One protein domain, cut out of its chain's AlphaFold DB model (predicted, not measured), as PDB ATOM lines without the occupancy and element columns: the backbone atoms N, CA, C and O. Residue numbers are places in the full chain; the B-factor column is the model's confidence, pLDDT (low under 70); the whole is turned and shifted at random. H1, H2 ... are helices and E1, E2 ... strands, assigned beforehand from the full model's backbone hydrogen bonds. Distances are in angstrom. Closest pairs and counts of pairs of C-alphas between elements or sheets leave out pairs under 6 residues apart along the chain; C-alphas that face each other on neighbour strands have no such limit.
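Overview. This is residues 9 to 165 of the 168 residues of an uncharacterized protein of Sphingomonas sp. (UniProt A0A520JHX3). Two twisted antiparallel sheets make a sandwich that is only partly face to face: E3, E4, E5 and E6 form one sheet, E7, E8 and E9 the other, and they come closest where E3 passes E7. The small hairpin of E1 and E2 lies off to the side of E3, with E1 packed on it; the short helix H1 sits beside E8, and the long loops of residues 21 to 49 and 134 to 147 reach to opposite ends of the longest axis. The printed part has 157 residues with nine named strands followed by one named helix, in the order E1 to E9 and then H1; the class is mostly strand, although under half of the residues are in named elements. The whole is compact, with a radius of gyration of the C-alphas of 16.6 A, and spans 49 by 33 by 33 A.

Arrangement. The largest sheet runs E3, residues 50 to 58, E4, residues 61 to 68, E5, residues 73 to 79, and E6, residues 87 to 93, with E3 and E6 as edge strands. It is a meander, each strand the antiparallel neighbour of the one before, and it is strongly twisted, with C-alphas up to 6.8 A off its best plane. Within hydrogen-bond range are N 54 and O 65 at 2.9 A in the hairpin of E3 and E4, N 64 and O 77 at 2.8 A in that of E4 and E5, and N 76 and O 90 at 2.9 A in that of E5 and E6. The second sheet is also a meander: E7, residues 112 to 121, E8, residues 124 to 133, and E9, residues 148 to 154. N 117 and O 129 are 2.9 A apart between E7 and E8, and N 130 and O 151 are 2.9 A apart between E8 and E9. E7 bends by 56 degrees at residue 115. The two sheets form a sandwich, two sheets face to face: the parts that face each other are 9.9 A centre to centre, and their strands stand at 17 degrees. The closest C-alphas of E3 and E7 are those of Asp 52 and Arg 115, 5.4 A apart. E5 and E7 are near each other, while E6 and E9 are apart. E1, residues 9 to 11, and E2, residues 17 to 20, form an antiparallel hairpin with N 10 and O 18 at 2.9 A. The closest C-alphas of E1 and E3 are those of Ile 11 and Ile 55, 6.7 A apart; E2 and E3 are apart. H1, residues 157 to 163, is on the sheet E7 E8 E9 and stands at the sheet's level, with a height over the sheet of 3.0 A. The C-alphas of Val 125 and Gly 157, the closest of E8 and H1, are 4.2 A apart. H1 only grazes the sheet E3 E4 E5 E6. In H1 every O i to N i+4 pair is within hydrogen-bond range.

Along the chain. In the larger sheet E3 is 23.0 A long from first to last C-alpha, E4 22.2 A, E5 20.2 A and E6 16.6 A. E3 begins at C-alpha 50, at (-9.614, 20.881, -3.614). In the other sheet E7 is 26.9 A long, E8 27.6 A and E9 19.4 A. E1 begins at C-alpha 9, at (9.040, 22.873, -2.822), and H1 ends at C-alpha 163, at (-0.248, 36.101, 15.855).

Size, cuts and confidence. The two C-alphas farthest apart are those of Ala 22 and Asp 144, 49.9 A. The printed part has no cut. The links E2 to E3, E6 to E7 and E8 to E9 are long, with 29, 18 and 14 residues. The mean pLDDT of the printed part is 95.8, and no printed residue is under 70.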
ATOM      1  N   GLU A   9      10.264  23.579  -3.182       98.25
ATOM      2  CA  GLU A   9       9.040  22.873  -2.822       98.25
ATOM      3  C   GLU A   9       7.887  23.211  -3.753       98.25
ATOM      4  O   GLU A   9       7.701  24.367  -4.149       98.25
ATOM      5  N   ILE A  10       7.097  22.195  -4.073       98.00
ATOM      6  CA  ILE A  10       5.892  22.284  -4.883       98.00
ATOM      7  C   ILE A  10       4.769  21.566  -4.137       98.00
ATOM      8  O   ILE A  10       4.964  20.463  -3.635       98.00
ATOM      9  N   ILE A  11       3.578  22.161  -4.144       98.06
ATOM     10  CA  ILE A  11       2.329  21.471  -3.825       98.06
ATOM     11  C   ILE A  11       1.540  21.257  -5.118       98.06
ATOM     12  O   ILE A  11       1.448  22.151  -5.961       98.06
ATOM     13  N   GLN A  12       1.019  20.050  -5.313       95.25
ATOM     14  CA  GLN A  12       0.149  19.716  -6.444       95.25
ATOM     15  C   GLN A  12      -1.324  19.890  -6.065       95.25
ATOM     16  O   GLN A  12      -1.661  19.897  -4.884       95.25
ATOM     17  N   ARG A  13      -2.231  19.928  -7.055       96.12
ATOM     18  CA  ARG A  13      -3.688  19.919  -6.797       96.12
ATOM     19  C   ARG A  13      -4.106  18.778  -5.867       96.12
ATOM     20  O   ARG A  13      -4.963  18.981  -5.022       96.12
ATOM     21  N   SER A  14      -3.472  17.610  -5.988       95.75
ATOM     22  CA  SER A  14      -3.718  16.454  -5.119       95.75
ATOM     23  C   SER A  14      -3.385  16.699  -3.643       95.75
ATOM     24  O   SER A  14      -3.732  15.868  -2.812       95.75
ATOM     25  N   GLY A  15      -2.697  17.791  -3.302       97.44
ATOM     26  CA  GLY A  15      -2.185  18.068  -1.961       97.44
ATOM     27  C   GLY A  15      -0.878  17.347  -1.647       97.44
ATOM     28  O   GLY A  15      -0.451  17.354  -0.502       97.44
ATOM     29  N   GLN A  16      -0.240  16.697  -2.623       97.81
ATOM     30  CA  GLN A  16       1.073  16.089  -2.413       97.81
ATOM     31  C   GLN A  16       2.170  17.152  -2.396       97.81
ATOM     32  O   GLN A  16       2.222  18.014  -3.281       97.81
ATOM     33  N   ILE A  17       3.067  17.029  -1.418       98.50
ATOM     34  CA  ILE A  17       4.274  17.843  -1.294       98.50
ATOM     35  C   ILE A  17       5.425  17.180  -2.045       98.50
ATOM     36  O   ILE A  17       5.721  15.995  -1.867       98.50
ATOM     37  N   LEU A  18       6.085  17.965  -2.889       98.62
ATOM     38  CA  LEU A  18       7.241  17.565  -3.674       98.62
ATOM     39  C   LEU A  18       8.424  18.466  -3.327       98.62
ATOM     40  O   LEU A  18       8.318  19.686  -3.433       98.62
ATOM     41  N   VAL A  19       9.569  17.878  -2.972       98.56
ATOM     42  CA  VAL A  19      10.776  18.628  -2.583       98.56
ATOM     43  C   VAL A  19      11.964  18.258  -3.464       98.56
ATOM     44  O   VAL A  19      12.184  17.088  -3.778       98.56
ATOM     45  N   SER A  20      12.766  19.257  -3.826       98.38
ATOM     46  CA  SER A  20      14.079  19.070  -4.441       98.38
ATOM     47  C   SER A  20      15.178  19.775  -3.652       98.38
ATOM     48  O   SER A  20      15.025  20.915  -3.216       98.38
ATOM     49  N   LYS A  21      16.322  19.098  -3.517       97.31
ATOM     50  CA  LYS A  21      17.596  19.682  -3.062       97.31
ATOM     51  C   LYS A  21      18.606  19.856  -4.202       97.31
ATOM     52  O   LYS A  21      19.668  20.420  -3.982       97.31
ATOM     53  N   ALA A  22      18.284  19.374  -5.403       96.88
ATOM     54  CA  ALA A  22      19.167  19.431  -6.569       96.88
ATOM     55  C   ALA A  22      19.059  20.759  -7.343       96.88
ATOM     56  O   ALA A  22      19.914  21.064  -8.168       96.88
ATOM     57  N   GLY A  23      18.025  21.558  -7.065       95.38
ATOM     58  CA  GLY A  23      17.779  22.857  -7.688       95.38
ATOM     59  C   GLY A  23      16.335  23.002  -8.165       95.38
ATOM     60  O   GLY A  23      15.534  22.073  -8.064       95.38
ATOM     61  N   ILE A  24      15.997  24.173  -8.712       96.56
ATOM     62  CA  ILE A  24      14.623  24.498  -9.132       96.56
ATOM     63  C   ILE A  24      14.097  23.580 -10.245       96.56
ATOM     64  O   ILE A  24      12.898  23.316 -10.308       96.56
ATOM     65  N   LEU A  25      14.990  23.056 -11.091       97.00
ATOM     66  CA  LEU A  25      14.651  22.142 -12.187       97.00
ATOM     67  C   LEU A  25      14.483  20.684 -11.728       97.00
ATOM     68  O   LEU A  25      14.095  19.831 -12.523       97.00
ATOM     69  N   GLY A  26      14.734  20.391 -10.450       96.00
ATOM     70  CA  GLY A  26      14.594  19.054  -9.897       96.00
ATOM     71  C   GLY A  26      15.835  18.165 -10.083       96.00
ATOM     72  O   GLY A  26      16.933  18.671 -10.312       96.00
ATOM     73  N   PRO A  27      15.678  16.834  -9.938       97.69
ATOM     74  CA  PRO A  27      14.411  16.114  -9.765       97.69
ATOM     75  C   PRO A  27      13.718  16.428  -8.431       97.69
ATOM     76  O   PRO A  27      14.370  16.801  -7.454       97.69
ATOM     77  N   TYR A  28      12.393  16.268  -8.393       98.38
ATOM     78  CA  TYR A  28      11.580  16.417  -7.183       98.38
ATOM     79  C   TYR A  28      11.165  15.049  -6.645       98.38
ATOM     80  O   TYR A  28      10.742  14.177  -7.404       98.38
ATOM     81  N   LYS A  29      11.257  14.874  -5.326       98.31
ATOM     82  CA  LYS A  29      10.786  13.684  -4.618       98.31
ATOM     83  C   LYS A  29       9.409  13.957  -4.019       98.31
ATOM     84  O   LYS A  29       9.229  14.973  -3.353       98.31
ATOM     85  N   VAL A  30       8.470  13.035  -4.218       98.25
ATOM     86  CA  VAL A  30       7.187  13.025  -3.499       98.25
ATOM     87  C   VAL A  30       7.456  12.677  -2.037       98.25
ATOM     88  O   VAL A  30       8.071  11.649  -1.746       98.25
ATOM     89  N   MET A  31       7.035  13.550  -1.126       97.88
ATOM     90  CA  MET A  31       7.375  13.443   0.295       97.88
ATOM     91  C   MET A  31       6.364  12.634   1.110       97.88
ATOM     92  O   MET A  31       6.690  12.199   2.211       97.88
ATOM     93  N   GLY A  32       5.175  12.390   0.563       95.88
ATOM     94  CA  GLY A  32       4.124  11.606   1.199       95.88
ATOM     95  C   GLY A  32       2.822  11.628   0.403       95.88
ATOM     96  O   GLY A  32       2.790  12.041  -0.763       95.88
ATOM     97  N   ASP A  33       1.754  11.184   1.057       95.12
ATOM     98  CA  ASP A  33       0.390  11.277   0.544       95.12
ATOM     99  C   ASP A  33      -0.133  12.726   0.570       95.12
ATOM    100  O   ASP A  33       0.583  13.678   0.886       95.12
ATOM    101  N   THR A  34      -1.392  12.907   0.175       96.81
ATOM    102  CA  THR A  34      -2.077  14.203   0.232       96.81
ATOM    103  C   THR A  34      -2.108  14.778   1.651       96.81
ATOM    104  O   THR A  34      -2.436  14.069   2.600       96.81
ATOM    105  N   ILE A  35      -1.855  16.083   1.789       97.62
ATOM    106  CA  ILE A  35      -1.981  16.796   3.071       97.62
ATOM    107  C   ILE A  35      -3.440  17.075   3.476       97.62
ATOM    108  O   ILE A  35      -3.674  17.650   4.534       97.62
ATOM    109  N   TYR A  36      -4.426  16.729   2.640       97.44
ATOM    110  CA  TYR A  36      -5.840  17.040   2.896       97.44
ATOM    111  C   TYR A  36      -6.584  15.935   3.656       97.44
ATOM    112  O   TYR A  36      -7.618  16.195   4.274       97.44
ATOM    113  N   ARG A  37      -6.088  14.696   3.576       95.62
ATOM    114  CA  ARG A  37      -6.755  13.528   4.154       95.62
ATOM    115  C   ARG A  37      -6.527  13.470   5.659       95.62
ATOM    116  O   ARG A  37      -5.430  13.748   6.128       95.62
ATOM    117  N   ASP A  38      -7.569  13.067   6.382       94.94
ATOM    118  CA  ASP A  38      -7.557  12.858   7.832       94.94
ATOM    119  C   ASP A  38      -7.109  14.106   8.607       94.94
ATOM    120  O   ASP A  38      -6.590  14.008   9.717       94.94
ATOM    121  N   LEU A  39      -7.322  15.292   8.023       96.25
ATOM    122  CA  LEU A  39      -6.925  16.567   8.600       96.25
ATOM    123  C   LEU A  39      -8.114  17.203   9.346       96.25
ATOM    124  O   LEU A  39      -9.058  17.680   8.702       96.25
ATOM    125  N   PRO A  40      -8.110  17.237  10.694       95.69
ATOM    126  CA  PRO A  40      -9.230  17.775  11.459       95.69
ATOM    127  C   PRO A  40      -9.499  19.244  11.121       95.69
ATOM    128  O   PRO A  40      -8.580  20.055  11.037       95.69
ATOM    129  N   GLY A  41     -10.777  19.585  10.943       94.00
ATOM    130  CA  GLY A  41     -11.215  20.932  10.562       94.00
ATOM    131  C   GLY A  41     -11.254  21.189   9.052       94.00
ATOM    132  O   GLY A  41     -11.821  22.196   8.636       94.00
ATOM    133  N   LEU A  42     -10.718  20.280   8.229       96.25
ATOM    134  CA  LEU A  42     -10.806  20.355   6.772       96.25
ATOM    135  C   LEU A  42     -11.939  19.434   6.284       96.25
ATOM    136  O   LEU A  42     -11.977  18.275   6.710       96.25
ATOM    137  N   PRO A  43     -12.861  19.881   5.407       95.12
ATOM    138  CA  PRO A  43     -13.876  19.003   4.827       95.12
ATOM    139  C   PRO A  43     -13.262  17.759   4.172       95.12
ATOM    140  O   PRO A  43     -12.419  17.859   3.282       95.12
ATOM    141  N   GLN A  44     -13.690  16.582   4.633       94.88
ATOM    142  CA  GLN A  44     -13.141  15.294   4.191       94.88
ATOM    143  C   GLN A  44     -13.936  14.650   3.045       94.88
ATOM    144  O   GLN A  44     -13.466  13.710   2.408       94.88
ATOM    145  N   LEU A  45     -15.141  15.147   2.759       91.62
ATOM    146  CA  LEU A  45     -15.922  14.723   1.598       91.62
ATOM    147  C   LEU A  45     -15.494  15.530   0.372       91.62
ATOM    148  O   LEU A  45     -15.406  16.748   0.446       91.62
ATOM    149  N   GLY A  46     -15.280  14.856  -0.762       90.25
ATOM    150  CA  GLY A  46     -14.918  15.525  -2.015       90.25
ATOM    151  C   GLY A  46     -13.492  16.077  -2.029       90.25
ATOM    152  O   GLY A  46     -13.282  17.208  -2.459       90.25
ATOM    153  N   LEU A  47     -12.499  15.300  -1.573       93.50
ATOM    154  CA  LEU A  47     -11.084  15.709  -1.593       93.50
ATOM    155  C   LEU A  47     -10.576  16.079  -3.002       93.50
ATOM    156  O   LEU A  47      -9.643  16.862  -3.150       93.50
ATOM    157  N   ASP A  48     -11.193  15.533  -4.048       94.12
ATOM    158  CA  ASP A  48     -10.941  15.867  -5.451       94.12
ATOM    159  C   ASP A  48     -11.408  17.281  -5.832       94.12
ATOM    160  O   ASP A  48     -11.027  17.810  -6.884       94.12
ATOM    161  N   THR A  49     -12.207  17.916  -4.972       95.31
ATOM    162  CA  THR A  49     -12.694  19.281  -5.160       95.31
ATOM    163  C   THR A  49     -11.789  20.361  -4.571       95.31
ATOM    164  O   THR A  49     -12.026  21.550  -4.795       95.31
ATOM    165  N   TYR A  50     -10.702  19.962  -3.904       97.06
ATOM    166  CA  TYR A  50      -9.614  20.881  -3.614       97.06
ATOM    167  C   TYR A  50      -8.865  21.258  -4.898       97.06
ATOM    168  O   TYR A  50      -8.531  20.405  -5.730       97.06
ATOM    169  N   GLU A  51      -8.613  22.552  -5.078       95.81
ATOM    170  CA  GLU A  51      -7.948  23.085  -6.260       95.81
ATOM    171  C   GLU A  51      -7.097  24.325  -5.987       95.81
ATOM    172  O   GLU A  51      -7.243  25.023  -4.980       95.81
ATOM    173  N   ASP A  52      -6.191  24.570  -6.935       96.06
ATOM    174  CA  ASP A  52      -5.328  25.742  -7.009       96.06
ATOM    175  C   ASP A  52      -4.630  26.098  -5.676       96.06
ATOM    176  O   ASP A  52      -4.773  27.229  -5.199       96.06
ATOM    177  N   PRO A  53      -3.898  25.149  -5.045       98.00
ATOM    178  CA  PRO A  53      -3.175  25.435  -3.817       98.00
ATOM    179  C   PRO A  53      -1.992  26.372  -4.066       98.00
ATOM    180  O   PRO A  53      -1.252  26.227  -5.042       98.00
ATOM    181  N   VAL A  54      -1.763  27.283  -3.126       98.44
ATOM    182  CA  VAL A  54      -0.555  28.109  -3.059       98.44
ATOM    183  C   VAL A  54       0.185  27.814  -1.768       98.44
ATOM    184  O   VAL A  54      -0.441  27.687  -0.719       98.44
ATOM    185  N   ILE A  55       1.512  27.706  -1.851       98.62
ATOM    186  CA  ILE A  55       2.395  27.440  -0.713       98.62
ATOM    187  C   ILE A  55       3.465  28.522  -0.572       98.62
ATOM    188  O   ILE A  55       4.086  28.918  -1.564       98.62
ATOM    189  N   TRP A  56       3.699  28.974   0.659       98.56
ATOM    190  CA  TRP A  56       4.762  29.920   1.002       98.56
ATOM    191  C   TRP A  56       5.299  29.683   2.418       98.56
ATOM    192  O   TRP A  56       4.757  28.870   3.166       98.56
ATOM    193  N   HIS A  57       6.359  30.409   2.780       98.31
ATOM    194  CA  HIS A  57       6.925  30.402   4.124       98.31
ATOM    195  C   HIS A  57       7.097  31.835   4.652       98.31
ATOM    196  O   HIS A  57       7.769  32.645   4.012       98.31
ATOM    197  N   SER A  58       6.527  32.130   5.821       97.75
ATOM    198  CA  SER A  58       6.727  33.365   6.600       97.75
ATOM    199  C   SER A  58       6.549  33.057   8.093       97.75
ATOM    200  O   SER A  58       6.083  31.977   8.445       97.75
ATOM    201  N   GLY A  59       7.010  33.925   8.998       96.38
ATOM    202  CA  GLY A  59       6.760  33.753  10.441       96.38
ATOM    203  C   GLY A  59       7.228  32.433  11.088       96.38
ATOM    204  O   GLY A  59       6.765  32.090  12.173       96.38
ATOM    205  N   GLY A  60       8.125  31.668  10.450       96.38
ATOM    206  CA  GLY A  60       8.535  30.333  10.920       96.38
ATOM    207  C   GLY A  60       7.503  29.225  10.670       96.38
ATOM    208  O   GLY A  60       7.508  28.209  11.374       96.38
ATOM    209  N   TRP A  61       6.617  29.433   9.697       97.94
ATOM    210  CA  TRP A  61       5.593  28.500   9.256       97.94
ATOM    211  C   TRP A  61       5.625  28.342   7.740       97.94
ATOM    212  O   TRP A  61       5.861  29.288   6.992       97.94
ATOM    213  N   TYR A  62       5.337  27.132   7.283       98.56
ATOM    214  CA  TYR A  62       4.864  26.878   5.933       98.56
ATOM    215  C   TYR A  62       3.356  27.030   5.938       98.56
ATOM    216  O   TYR A  62       2.681  26.519   6.831       98.56
ATOM    217  N   HIS A  63       2.835  27.714   4.934       98.69
ATOM    218  CA  HIS A  63       1.419  27.990   4.797       98.69
ATOM    219  C   HIS A  63       0.930  27.432   3.471       98.69
ATOM    220  O   HIS A  63       1.608  27.573   2.454       98.69
ATOM    221  N   VAL A  64      -0.272  26.867   3.473       98.69
ATOM    222  CA  VAL A  64      -1.014  26.533   2.261       98.69
ATOM    223  C   VAL A  64      -2.365  27.220   2.310       98.69
ATOM    224  O   VAL A  64      -3.080  27.105   3.297       98.69
ATOM    225  N   ILE A  65      -2.737  27.900   1.233       98.44
ATOM    226  CA  ILE A  65      -4.140  28.222   0.964       98.44
ATOM    227  C   ILE A  65      -4.608  27.295  -0.144       98.44
ATOM    228  O   ILE A  65      -3.933  27.177  -1.164       98.44
ATOM    229  N   VAL A  66      -5.760  26.655   0.044       98.00
ATOM    230  CA  VAL A  66      -6.369  25.776  -0.961       98.00
ATOM    231  C   VAL A  66      -7.858  26.072  -1.107       98.00
ATOM    232  O   VAL A  66      -8.559  26.241  -0.109       98.00
ATOM    233  N   ASN A  67      -8.340  26.147  -2.350       96.69
ATOM    234  CA  ASN A  67      -9.752  26.374  -2.655       96.69
ATOM    235  C   ASN A  67     -10.514  25.051  -2.645       96.69
ATOM    236  O   ASN A  67      -9.988  24.041  -3.093       96.69
ATOM    237  N   HIS A  68     -11.766  25.071  -2.205       95.06
ATOM    238  CA  HIS A  68     -12.729  23.987  -2.356       95.06
ATOM    239  C   HIS A  68     -13.839  24.466  -3.297       95.06
ATOM    240  O   HIS A  68     -14.747  25.202  -2.894       95.06
ATOM    241  N   TRP A  69     -13.743  24.109  -4.581       91.31
ATOM    242  CA  TRP A  69     -14.516  24.768  -5.647       91.31
ATOM    243  C   TRP A  69     -16.022  24.552  -5.546       91.31
ATOM    244  O   TRP A  69     -16.805  25.397  -5.989       91.31
ATOM    245  N   ARG A  70     -16.433  23.434  -4.936       90.06
ATOM    246  CA  ARG A  70     -17.840  23.097  -4.715       90.06
ATOM    247  C   ARG A  70     -18.480  23.985  -3.651       90.06
ATOM    248  O   ARG A  70     -19.591  24.465  -3.854       90.06
ATOM    249  N   ASP A  71     -17.755  24.235  -2.564       90.94
ATOM    250  CA  ASP A  71     -18.268  24.989  -1.410       90.94
ATOM    251  C   ASP A  71     -17.954  26.484  -1.510       90.94
ATOM    252  O   ASP A  71     -18.452  27.272  -0.711       90.94
ATOM    253  N   ARG A  72     -17.129  26.875  -2.492       92.25
ATOM    254  CA  ARG A  72     -16.660  28.250  -2.714       92.25
ATOM    255  C   ARG A  72     -16.026  28.842  -1.458       92.25
ATOM    256  O   ARG A  72     -16.320  29.960  -1.051       92.25
ATOM    257  N   ARG A  73     -15.144  28.065  -0.845       94.50
ATOM    258  CA  ARG A  73     -14.387  28.438   0.350       94.50
ATOM    259  C   ARG A  73     -12.932  28.084   0.146       94.50
ATOM    260  O   ARG A  73     -12.636  27.126  -0.563       94.50
ATOM    261  N   ALA A  74     -12.041  28.825   0.782       97.25
ATOM    262  CA  ALA A  74     -10.639  28.462   0.852       97.25
ATOM    263  C   ALA A  74     -10.202  28.279   2.296       97.25
ATOM    264  O   ALA A  74     -10.651  28.997   3.188       97.25
ATOM    265  N   PHE A  75      -9.304  27.329   2.516       97.81
ATOM    266  CA  PHE A  75      -8.799  26.974   3.835       97.81
ATOM    267  C   PHE A  75      -7.321  27.320   3.934       97.81
ATOM    268  O   PHE A  75      -6.576  27.131   2.972       97.81
ATOM    269  N   HIS A  76      -6.910  27.820   5.097       98.19
ATOM    270  CA  HIS A  76      -5.515  28.081   5.428       98.19
ATOM    271  C   HIS A  76      -4.985  26.923   6.270       98.19
ATOM    272  O   HIS A  76      -5.537  26.608   7.324       98.19
ATOM    273  N   LEU A  77      -3.931  26.278   5.788       98.56
ATOM    274  CA  LEU A  77      -3.217  25.199   6.454       98.56
ATOM    275  C   LEU A  77      -1.817  25.675   6.837       98.56
ATOM    276  O   LEU A  77      -1.215  26.466   6.108       98.56
ATOM    277  N   ILE A  78      -1.285  25.164   7.942       98.50
ATOM    278  CA  ILE A  78       0.065  25.479   8.417       98.50
ATOM    279  C   ILE A  78       0.848  24.222   8.796       98.50
ATOM    280  O   ILE A  78       0.269  23.243   9.266       98.50
ATOM    281  N   SER A  79       2.166  24.257   8.609       98.12
ATOM    282  CA  SER A  79       3.122  23.229   9.044       98.12
ATOM    283  C   SER A  79       4.454  23.876   9.437       98.12
ATOM    284  O   SER A  79       4.833  24.913   8.894       98.12
ATOM    285  N   ARG A  80       5.190  23.278  10.381       96.69
ATOM    286  CA  ARG A  80       6.522  23.766  10.783       96.69
ATOM    287  C   ARG A  80       7.629  23.385   9.797       96.69
ATOM    288  O   ARG A  80       8.607  24.116   9.685       96.69
ATOM    289  N   ASP A  81       7.494  22.268   9.086       97.19
ATOM    290  CA  ASP A  81       8.530  21.745   8.177       97.19
ATOM    291  C   ASP A  81       8.117  21.769   6.691       97.19
ATOM    292  O   ASP A  81       8.963  21.558   5.809       97.19
ATOM    293  N   GLY A  82       6.837  22.043   6.416       97.69
ATOM    294  CA  GLY A  82       6.244  22.042   5.080       97.69
ATOM    295  C   GLY A  82       5.984  20.641   4.529       97.69
ATOM    296  O   GLY A  82       5.601  20.488   3.382       97.69
ATOM    297  N   ILE A  83       6.195  19.587   5.312       97.94
ATOM    298  CA  ILE A  83       6.128  18.198   4.845       97.94
ATOM    299  C   ILE A  83       5.128  17.408   5.683       97.94
ATOM    300  O   ILE A  83       4.281  16.704   5.136       97.94
ATOM    301  N   THR A  84       5.202  17.536   7.003       96.94
ATOM    302  CA  THR A  84       4.414  16.773   7.969       96.94
ATOM    303  C   THR A  84       3.695  17.697   8.948       96.94
ATOM    304  O   THR A  84       3.851  18.918   8.915       96.94
ATOM    305  N   GLY A  85       2.854  17.119   9.813       96.12
ATOM    306  CA  GLY A  85       2.239  17.853  10.922       96.12
ATOM    307  C   GLY A  85       1.371  19.035  10.489       96.12
ATOM    308  O   GLY A  85       1.279  20.016  11.227       96.12
ATOM    309  N   TRP A  86       0.775  18.959   9.296       97.94
ATOM    310  CA  TRP A  86      -0.141  19.977   8.798       97.94
ATOM    311  C   TRP A  86      -1.341  20.124   9.733       97.94
ATOM    312  O   TRP A  86      -1.815  19.147  10.315       97.94
ATOM    313  N   LYS A  87      -1.824  21.358   9.877       97.19
ATOM    314  CA  LYS A  87      -2.989  21.729  10.688       97.19
ATOM    315  C   LYS A  87      -3.840  22.733   9.931       97.19
ATOM    316  O   LYS A  87      -3.308  23.548   9.181       97.19
ATOM    317  N   VAL A  88      -5.148  22.704  10.158       97.81
ATOM    318  CA  VAL A  88      -6.059  23.742   9.661       97.81
ATOM    319  C   VAL A  88      -5.983  24.941  10.595       97.81
ATOM    320  O   VAL A  88      -6.316  24.824  11.770       97.81
ATOM    321  N   GLN A  89      -5.578  26.091  10.062       96.62
ATOM    322  CA  GLN A  89      -5.626  27.368  10.771       96.62
ATOM    323  C   GLN A  89      -7.019  28.011  10.696       96.62
ATOM    324  O   GLN A  89      -7.406  28.771  11.580       96.62
ATOM    325  N   GLY A  90      -7.797  27.677   9.664       95.31
ATOM    326  CA  GLY A  90      -9.205  28.049   9.555       95.31
ATOM    327  C   GLY A  90      -9.641  28.335   8.124       95.31
ATOM    328  O   GLY A  90      -8.967  27.980   7.153       95.31
ATOM    329  N   LEU A  91     -10.792  28.995   8.001       95.88
ATOM    330  CA  LEU A  91     -11.261  29.559   6.739       95.88
ATOM    331  C   LEU A  91     -10.353  30.739   6.359       95.88
ATOM    332  O   LEU A  91     -10.253  31.704   7.110       95.88
ATOM    333  N   ALA A  92      -9.712  30.665   5.194       96.50
ATOM    334  CA  ALA A  92      -8.909  31.755   4.650       96.50
ATOM    335  C   ALA A  92      -9.806  32.858   4.079       96.50
ATOM    336  O   ALA A  92      -9.625  34.035   4.378       96.50
ATOM    337  N   TYR A  93     -10.777  32.471   3.248       95.81
ATOM    338  CA  TYR A  93     -11.752  33.382   2.662       95.81
ATOM    339  C   TYR A  93     -12.951  32.635   2.071       95.81
ATOM    340  O   TYR A  93     -12.883  31.448   1.741       95.81
ATOM    341  N   GLU A  94     -14.032  33.380   1.863       94.88
ATOM    342  CA  GLU A  94     -15.138  33.012   0.982       94.88
ATOM    343  C   GLU A  94     -15.532  34.225   0.110       94.88
ATOM    344  O   GLU A  94     -15.433  35.362   0.581       94.88
ATOM    345  N   PRO A  95     -15.969  34.037  -1.151       92.44
ATOM    346  CA  PRO A  95     -16.218  35.136  -2.094       92.44
ATOM    347  C   PRO A  95     -17.283  36.158  -1.657       92.44
ATOM    348  O   PRO A  95     -17.256  37.303  -2.109       92.44
ATOM    349  N   GLY A  96     -18.219  35.747  -0.796       90.38
ATOM    350  CA  GLY A  96     -19.310  36.589  -0.291       90.38
ATOM    351  C   GLY A  96     -18.989  37.365   0.990       90.38
ATOM    352  O   GLY A  96     -19.840  38.106   1.468       90.38
ATOM    353  N   ALA A  97     -17.796  37.200   1.568       92.12
ATOM    354  CA  ALA A  97     -17.437  37.864   2.817       92.12
ATOM    355  C   ALA A  97     -17.043  39.344   2.618       92.12
ATOM    356  O   ALA A  97     -16.466  39.741   1.607       92.12
ATOM    357  N   ASP A  98     -17.268  40.161   3.650       93.25
ATOM    358  CA  ASP A  98     -17.112  41.629   3.633       93.25
ATOM    359  C   ASP A  98     -15.657  42.140   3.778       93.25
ATOM    360  O   ASP A  98     -15.407  43.257   4.256       93.25
ATOM    361  N   PHE A  99     -14.669  41.323   3.411       89.81
ATOM    362  CA  PHE A  99     -13.252  41.655   3.590       89.81
ATOM    363  C   PHE A  99     -12.625  42.324   2.359       89.81
ATOM    364  O   PHE A  99     -11.696  43.118   2.511       89.81
ATOM    365  N   ILE A 100     -13.169  42.094   1.160       92.50
ATOM    366  CA  ILE A 100     -12.774  42.832  -0.045       92.50
ATOM    367  C   ILE A 100     -13.527  44.161  -0.067       92.50
ATOM    368  O   ILE A 100     -14.631  44.279  -0.604       92.50
ATOM    369  N   ARG A 101     -12.933  45.183   0.547       92.94
ATOM    370  CA  ARG A 101     -13.548  46.506   0.680       92.94
ATOM    371  C   ARG A 101     -12.568  47.635   0.409       92.94
ATOM    372  O   ARG A 101     -11.385  47.541   0.723       92.94
ATOM    373  N   TYR A 102     -13.092  48.726  -0.128       91.31
ATOM    374  CA  TYR A 102     -12.368  49.983  -0.256       91.31
ATOM    375  C   TYR A 102     -12.347  50.740   1.079       91.31
ATOM    376  O   TYR A 102     -13.176  50.514   1.964       91.31
ATOM    377  N   THR A 103     -11.420  51.689   1.216       91.88
ATOM    378  CA  THR A 103     -11.266  52.524   2.424       91.88
ATOM    379  C   THR A 103     -12.482  53.406   2.717       91.88
ATOM    380  O   THR A 103     -12.694  53.793   3.860       91.88
ATOM    381  N   ASN A 104     -13.312  53.680   1.709       94.44
ATOM    382  CA  ASN A 104     -14.580  54.401   1.843       94.44
ATOM    383  C   ASN A 104     -15.768  53.500   2.249       94.44
ATOM    384  O   ASN A 104     -16.900  53.970   2.289       94.44
ATOM    385  N   GLY A 105     -15.530  52.212   2.522       93.81
ATOM    386  CA  GLY A 105     -16.541  51.264   2.989       93.81
ATOM    387  C   GLY A 105     -17.291  50.503   1.892       93.81
ATOM    388  O   GLY A 105     -18.076  49.615   2.224       93.81
ATOM    389  N   VAL A 106     -17.048  50.785   0.606       94.31
ATOM    390  CA  VAL A 106     -17.646  50.011  -0.495       94.31
ATOM    391  C   VAL A 106     -17.117  48.576  -0.461       94.31
ATOM    392  O   VAL A 106     -15.908  48.351  -0.537       94.31
ATOM    393  N   LYS A 107     -18.033  47.610  -0.358       94.62
ATOM    394  CA  LYS A 107     -17.751  46.169  -0.336       94.62
ATOM    395  C   LYS A 107     -17.893  45.595  -1.742       94.62
ATOM    396  O   LYS A 107     -18.812  45.974  -2.463       94.62
ATOM    397  N   ASN A 108     -17.008  44.677  -2.111       90.94
ATOM    398  CA  ASN A 108     -17.107  43.925  -3.357       90.94
ATOM    399  C   ASN A 108     -17.318  42.458  -3.015       90.94
ATOM    400  O   ASN A 108     -16.438  41.818  -2.439       90.94
ATOM    401  N   HIS A 109     -18.475  41.933  -3.396       93.44
ATOM    402  CA  HIS A 109     -18.742  40.504  -3.359       93.44
ATOM    403  C   HIS A 109     -18.486  39.919  -4.737       93.44
ATOM    404  O   HIS A 109     -18.773  40.552  -5.752       93.44
ATOM    405  N   TRP A 110     -17.950  38.707  -4.763       94.12
ATOM    406  CA  TRP A 110     -17.665  37.990  -5.998       94.12
ATOM    407  C   TRP A 110     -18.413  36.664  -6.009       94.12
ATOM    408  O   TRP A 110     -18.678  36.078  -4.960       94.12
ATOM    409  N   ASN A 111     -18.729  36.148  -7.195       93.88
ATOM    410  CA  ASN A 111     -19.285  34.803  -7.314       93.88
ATOM    411  C   ASN A 111     -18.199  33.739  -7.088       93.88
ATOM    412  O   ASN A 111     -18.468  32.701  -6.477       93.88
ATOM    413  N   LYS A 112     -16.974  34.011  -7.555       94.06
ATOM    414  CA  LYS A 112     -15.774  33.209  -7.291       94.06
ATOM    415  C   LYS A 112     -14.588  34.107  -6.953       94.06
ATOM    416  O   LYS A 112     -14.391  35.152  -7.570       94.06
ATOM    417  N   LEU A 113     -13.791  33.632  -6.007       94.75
ATOM    418  CA  LEU A 113     -12.520  34.188  -5.567       94.75
ATOM    419  C   LEU A 113     -11.565  32.992  -5.495       94.75
ATOM    420  O   LEU A 113     -11.686  32.170  -4.596       94.75
ATOM    421  N   GLU A 114     -10.722  32.817  -6.507       92.81
ATOM    422  CA  GLU A 114      -9.935  31.593  -6.727       92.81
ATOM    423  C   GLU A 114      -8.459  31.955  -6.990       92.81
ATOM    424  O   GLU A 114      -8.120  33.121  -7.222       92.81
ATOM    425  N   ARG A 115      -7.572  30.948  -6.996       94.56
ATOM    426  CA  ARG A 115      -6.152  31.084  -7.388       94.56
ATOM    427  C   ARG A 115      -5.403  32.167  -6.615       94.56
ATOM    428  O   ARG A 115      -4.852  33.097  -7.207       94.56
ATOM    429  N   ALA A 116      -5.401  32.041  -5.291       96.75
ATOM    430  CA  ALA A 116      -4.631  32.929  -4.437       96.75
ATOM    431  C   ALA A 116      -3.144  32.921  -4.842       96.75
ATOM    432  O   ALA A 116      -2.542  31.865  -5.031       96.75
ATOM    433  N   GLY A 117      -2.557  34.106  -4.964       97.56
ATOM    434  CA  GLY A 117      -1.119  34.315  -5.115       97.56
ATOM    435  C   GLY A 117      -0.610  35.159  -3.956       97.56
ATOM    436  O   GLY A 117      -1.308  36.063  -3.508       97.56
ATOM    437  N   VAL A 118       0.585  34.864  -3.451       98.19
ATOM    438  CA  VAL A 118       1.132  35.517  -2.253       98.19
ATOM    439  C   VAL A 118       2.306  36.402  -2.651       98.19
ATOM    440  O   VAL A 118       3.265  35.920  -3.255       98.19
ATOM    441  N   ILE A 119       2.228  37.691  -2.314       98.19
ATOM    442  CA  ILE A 119       3.301  38.663  -2.527       98.19
ATOM    443  C   ILE A 119       4.036  38.855  -1.203       98.19
ATOM    444  O   ILE A 119       3.422  39.231  -0.203       98.19
ATOM    445  N   ILE A 120       5.344  38.591  -1.207       97.69
ATOM    446  CA  ILE A 120       6.207  38.675  -0.026       97.69
ATOM    447  C   ILE A 120       7.271  39.744  -0.249       97.69
ATOM    448  O   ILE A 120       8.003  39.693  -1.236       97.69
ATOM    449  N   GLU A 121       7.404  40.653   0.711       97.69
ATOM    450  CA  GLU A 121       8.492  41.626   0.783       97.69
ATOM    451  C   GLU A 121       9.117  41.572   2.177       97.69
ATOM    452  O   GLU A 121       8.419  41.467   3.184       97.69
ATOM    453  N   ASN A 122      10.451  41.603   2.247       96.06
ATOM    454  CA  ASN A 122      11.204  41.541   3.508       96.06
ATOM    455  C   ASN A 122      10.798  40.370   4.430       96.06
ATOM    456  O   ASN A 122      10.847  40.488   5.649       96.06
ATOM    457  N   GLY A 123      10.400  39.236   3.843       95.50
ATOM    458  CA  GLY A 123       9.999  38.032   4.578       95.50
ATOM    459  C   GLY A 123       8.548  38.013   5.072       95.50
ATOM    460  O   GLY A 123       8.145  37.010   5.657       95.50
ATOM    461  N   HIS A 124       7.758  39.056   4.800       97.75
ATOM    462  CA  HIS A 124       6.360  39.164   5.219       97.75
ATOM    463  C   HIS A 124       5.416  39.229   4.020       97.75
ATOM    464  O   HIS A 124       5.738  39.829   2.994       97.75
ATOM    465  N   VAL A 125       4.228  38.638   4.152       98.38
ATOM    466  CA  VAL A 125       3.163  38.804   3.154       98.38
ATOM    467  C   VAL A 125       2.690  40.259   3.170       98.38
ATOM    468  O   VAL A 125       2.275  40.751   4.215       98.38
ATOM    469  N   VAL A 126       2.732  40.940   2.028       98.56
ATOM    470  CA  VAL A 126       2.269  42.339   1.897       98.56
ATOM    471  C   VAL A 126       0.979  42.462   1.097       98.56
ATOM    472  O   VAL A 126       0.253  43.450   1.212       98.56
ATOM    473  N   ALA A 127       0.670  41.452   0.284       98.00
ATOM    474  CA  ALA A 127      -0.572  41.379  -0.460       98.00
ATOM    475  C   ALA A 127      -0.892  39.943  -0.883       98.00
ATOM    476  O   ALA A 127      -0.003  39.097  -1.023       98.00
ATOM    477  N   ILE A 128      -2.174  39.698  -1.141       97.69
ATOM    478  CA  ILE A 128      -2.666  38.473  -1.765       97.69
ATOM    479  C   ILE A 128      -3.383  38.855  -3.060       97.69
ATOM    480  O   ILE A 128      -4.241  39.740  -3.075       97.69
ATOM    481  N   SER A 129      -3.017  38.209  -4.164       97.56
ATOM    482  CA  SER A 129      -3.712  38.347  -5.442       97.56
ATOM    483  C   SER A 129      -4.778  37.276  -5.604       97.56
ATOM    484  O   SER A 129      -4.559  36.137  -5.200       97.56
ATOM    485  N   PHE A 130      -5.873  37.598  -6.285       97.06
ATOM    486  CA  PHE A 130      -6.934  36.642  -6.592       97.06
ATOM    487  C   PHE A 130      -7.410  36.772  -8.033       97.06
ATOM    488  O   PHE A 130      -7.493  37.879  -8.565       97.06
ATOM    489  N   SER A 131      -7.798  35.645  -8.631       96.00
ATOM    490  CA  SER A 131      -8.656  35.634  -9.817       96.00
ATOM    491  C   SER A 131     -10.114  35.717  -9.368       96.00
ATOM    492  O   SER A 131     -10.588  34.843  -8.640       96.00
ATOM    493  N   VAL A 132     -10.826  36.754  -9.800       95.69
ATOM    494  CA  VAL A 132     -12.236  36.977  -9.454       95.69
ATOM    495  C   VAL A 132     -13.137  36.934 -10.672       95.69
ATOM    496  O   VAL A 132     -12.716  37.298 -11.770       95.69
ATOM    497  N   ILE A 133     -14.384  36.521 -10.459       95.38
ATOM    498  CA  ILE A 133     -15.489  36.683 -11.408       95.38
ATOM    499  C   ILE A 133     -16.792  36.907 -10.637       95.38
ATOM    500  O   ILE A 133     -17.010  36.317  -9.573       95.38
ATOM    501  N   ASP A 134     -17.634  37.803 -11.137       94.19
ATOM    502  CA  ASP A 134     -18.874  38.255 -10.497       94.19
ATOM    503  C   ASP A 134     -20.083  37.351 -10.785       94.19
ATOM    504  O   ASP A 134     -21.053  37.383 -10.033       94.19
ATOM    505  N   VAL A 135     -19.987  36.468 -11.785       94.88
ATOM    506  CA  VAL A 135     -20.999  35.453 -12.145       94.88
ATOM    507  C   VAL A 135     -20.397  34.049 -12.302       94.88
ATOM    508  O   VAL A 135     -19.169  33.882 -12.271       94.88
ATOM    509  N   PRO A 136     -21.214  32.976 -12.384       93.38
ATOM    510  CA  PRO A 136     -20.727  31.653 -12.770       93.38
ATOM    511  C   PRO A 136     -19.971  31.688 -14.103       93.38
ATOM    512  O   PRO A 136     -20.299  32.462 -14.995       93.38
ATOM    513  N   LYS A 137     -18.946  30.834 -14.246       89.69
ATOM    514  CA  LYS A 137     -18.068  30.827 -15.434       89.69
ATOM    515  C   LYS A 137     -18.864  30.633 -16.730       89.69
ATOM    516  O   LYS A 137     -18.554  31.274 -17.725       89.69
ATOM    517  N   ASP A 138     -19.899  29.798 -16.686       92.81
ATOM    518  CA  ASP A 138     -20.756  29.520 -17.840       92.81
ATOM    519  C   ASP A 138     -21.719  30.666 -18.160       92.81
ATOM    520  O   ASP A 138     -22.188  30.754 -19.293       92.81
ATOM    521  N   ASP A 139     -21.970  31.567 -17.209       94.88
ATOM    522  CA  ASP A 139     -22.859  32.720 -17.371       94.88
ATOM    523  C   ASP A 139     -22.114  33.967 -17.853       94.88
ATOM    524  O   ASP A 139     -22.752  34.914 -18.293       94.88
ATOM    525  N   GLN A 140     -20.777  33.955 -17.848       92.12
ATOM    526  CA  GLN A 140     -19.967  35.038 -18.398       92.12
ATOM    527  C   GLN A 140     -19.985  35.008 -19.924       92.12
ATOM    528  O   GLN A 140     -19.370  34.137 -20.553       92.12
ATOM    529  N   LYS A 141     -20.660  35.978 -20.537       93.50
ATOM    530  CA  LYS A 141     -20.793  36.121 -21.989       93.50
ATOM    531  C   LYS A 141     -20.099  37.390 -22.486       93.50
ATOM    532  O   LYS A 141     -19.530  38.183 -21.744       93.50
ATOM    533  N   GLY A 142     -20.076  37.551 -23.807       93.25
ATOM    534  CA  GLY A 142     -19.617  38.793 -24.419       93.25
ATOM    535  C   GLY A 142     -20.681  39.882 -24.293       93.25
ATOM    536  O   GLY A 142     -21.830  39.644 -24.657       93.25
ATOM    537  N   ASN A 143     -20.276  41.084 -23.868       91.12
ATOM    538  CA  ASN A 143     -21.116  42.290 -23.842       91.12
ATOM    539  C   ASN A 143     -22.363  42.205 -22.928       91.12
ATOM    540  O   ASN A 143     -23.403  42.773 -23.252       91.12
ATOM    541  N   ASP A 144     -22.267  41.510 -21.794       93.12
ATOM    542  CA  ASP A 144     -23.351  41.345 -20.806       93.12
ATOM    543  C   ASP A 144     -23.165  42.185 -19.525       93.12
ATOM    544  O   ASP A 144     -24.044  42.210 -18.668       93.12
ATOM    545  N   GLY A 145     -22.047  42.908 -19.408       91.31
ATOM    546  CA  GLY A 145     -21.724  43.752 -18.253       91.31
ATOM    547  C   GLY A 145     -21.051  43.017 -17.090       91.31
ATOM    548  O   GLY A 145     -20.677  43.674 -16.119       91.31
ATOM    549  N   HIS A 146     -20.842  41.706 -17.206       94.38
ATOM    550  CA  HIS A 146     -20.123  40.897 -16.228       94.38
ATOM    551  C   HIS A 146     -18.634  40.786 -16.571       94.38
ATOM    552  O   HIS A 146     -18.194  41.099 -17.686       94.38
ATOM    553  N   GLY A 147     -17.802  40.383 -15.610       91.00
ATOM    554  CA  GLY A 147     -16.358  40.410 -15.804       91.00
ATOM    555  C   GLY A 147     -15.544  39.564 -14.841       91.00
ATOM    556  O   GLY A 147     -15.817  39.466 -13.647       91.00
ATOM    557  N   SER A 148     -14.432  39.046 -15.362       93.69
ATOM    558  CA  SER A 148     -13.340  38.517 -14.551       93.69
ATOM    559  C   SER A 148     -12.173  39.499 -14.475       93.69
ATOM    560  O   SER A 148     -11.946  40.310 -15.379       93.69
ATOM    561  N   LYS A 149     -11.445  39.474 -13.357       94.12
ATOM    562  CA  LYS A 149     -10.279  40.334 -13.106       94.12
ATOM    563  C   LYS A 149      -9.245  39.585 -12.272       94.12
ATOM    564  O   LYS A 149      -9.573  38.622 -11.581       94.12
ATOM    565  N   VAL A 150      -8.012  40.079 -12.286       96.31
ATOM    566  CA  VAL A 150      -7.058  39.821 -11.205       96.31
ATOM    567  C   VAL A 150      -7.089  41.028 -10.278       96.31
ATOM    568  O   VAL A 150      -6.909  42.156 -10.737       96.31
ATOM    569  N   ILE A 151      -7.344  40.800  -8.995       95.81
ATOM    570  CA  ILE A 151      -7.267  41.834  -7.958       95.81
ATOM    571  C   ILE A 151      -6.077  41.559  -7.044       95.81
ATOM    572  O   ILE A 151      -5.684  40.407  -6.872       95.81
ATOM    573  N   VAL A 152      -5.521  42.612  -6.450       96.38
ATOM    574  CA  VAL A 152      -4.454  42.531  -5.446       96.38
ATOM    575  C   VAL A 152      -4.952  43.225  -4.189       96.38
ATOM    576  O   VAL A 152      -5.344  44.390  -4.235       96.38
ATOM    577  N   VAL A 153      -4.974  42.491  -3.084       95.50
ATOM    578  CA  VAL A 153      -5.522  42.940  -1.806       95.50
ATOM    579  C   VAL A 153      -4.362  43.101  -0.830       95.50
ATOM    580  O   VAL A 153      -3.674  42.111  -0.573       95.50
ATOM    581  N   PRO A 154      -4.119  44.310  -0.290       96.31
ATOM    582  CA  PRO A 154      -3.113  44.509   0.746       96.31
ATOM    583  C   PRO A 154      -3.367  43.596   1.946       96.31
ATOM    584  O   PRO A 154      -4.516  43.392   2.343       96.31
ATOM    585  N   PHE A 155      -2.300  43.057   2.524       96.69
ATOM    586  CA  PHE A 155      -2.374  42.104   3.625       96.69
ATOM    587  C   PHE A 155      -1.312  42.418   4.678       96.69
ATOM    588  O   PHE A 155      -0.166  42.701   4.337       96.69
ATOM    589  N   ASP A 156      -1.686  42.357   5.956       97.50
ATOM    590  CA  ASP A 156      -0.763  42.574   7.075       97.50
ATOM    591  C   ASP A 156      -0.117  41.247   7.502       97.50
ATOM    592  O   ASP A 156      -0.507  40.607   8.483       97.50
ATOM    593  N   GLY A 157       0.877  40.805   6.729       98.06
ATOM    594  CA  GLY A 157       1.618  39.581   7.026       98.06
ATOM    595  C   GLY A 157       2.480  39.684   8.279       98.06
ATOM    596  O   GLY A 157       2.706  38.670   8.930       98.06
ATOM    597  N   ALA A 158       2.915  40.884   8.667       98.31
ATOM    598  CA  ALA A 158       3.681  41.068   9.898       98.31
ATOM    599  C   ALA A 158       2.809  40.807  11.137       98.31
ATOM    600  O   ALA A 158       3.276  40.198  12.102       98.31
ATOM    601  N   ALA A 159       1.541  41.233  11.120       98.12
ATOM    602  CA  ALA A 159       0.583  40.860  12.154       98.12
ATOM    603  C   ALA A 159       0.301  39.354  12.153       98.12
ATOM    604  O   ALA A 159       0.411  38.738  13.210       98.12
ATOM    605  N   MET A 160       0.046  38.750  10.985       97.50
ATOM    606  CA  MET A 160      -0.151  37.298  10.877       97.50
ATOM    607  C   MET A 160       1.034  36.516  11.466       97.50
ATOM    608  O   MET A 160       0.835  35.603  12.263       97.50
ATOM    609  N   ASP A 161       2.268  36.886  11.117       97.81
ATOM    610  CA  ASP A 161       3.476  36.224  11.612       97.81
ATOM    611  C   ASP A 161       3.601  36.331  13.145       97.81
ATOM    612  O   ASP A 161       3.990  35.362  13.800       97.81
ATOM    613  N   ARG A 162       3.250  37.484  13.743       97.50
ATOM    614  CA  ARG A 162       3.209  37.628  15.210       97.50
ATOM    615  C   ARG A 162       2.126  36.758  15.837       97.50
ATOM    616  O   ARG A 162       2.405  36.091  16.828       97.50
ATOM    617  N   ASP A 163       0.919  36.779  15.282       96.06
ATOM    618  CA  ASP A 163      -0.248  36.101  15.855       96.06
ATOM    619  C   ASP A 163      -0.104  34.571  15.780       96.06
ATOM    620  O   ASP A 163      -0.598  33.848  16.643       96.06
ATOM    621  N   LEU A 164       0.633  34.067  14.784       96.25
ATOM    622  CA  LEU A 164       0.929  32.641  14.623       96.25
ATOM    623  C   LEU A 164       2.150  32.158  15.409       96.25
ATOM    624  O   LEU A 164       2.407  30.952  15.449       96.25
ATOM    625  N   LYS A 165       2.931  33.052  16.019       93.44
ATOM    626  CA  LYS A 165       4.197  32.697  16.674       93.44
ATOM    627  C   LYS A 165       4.026  31.588  17.720       93.44
ATOM    628  O   LYS A 165       4.810  30.635  17.728       93.44
TER     629      LYS A 165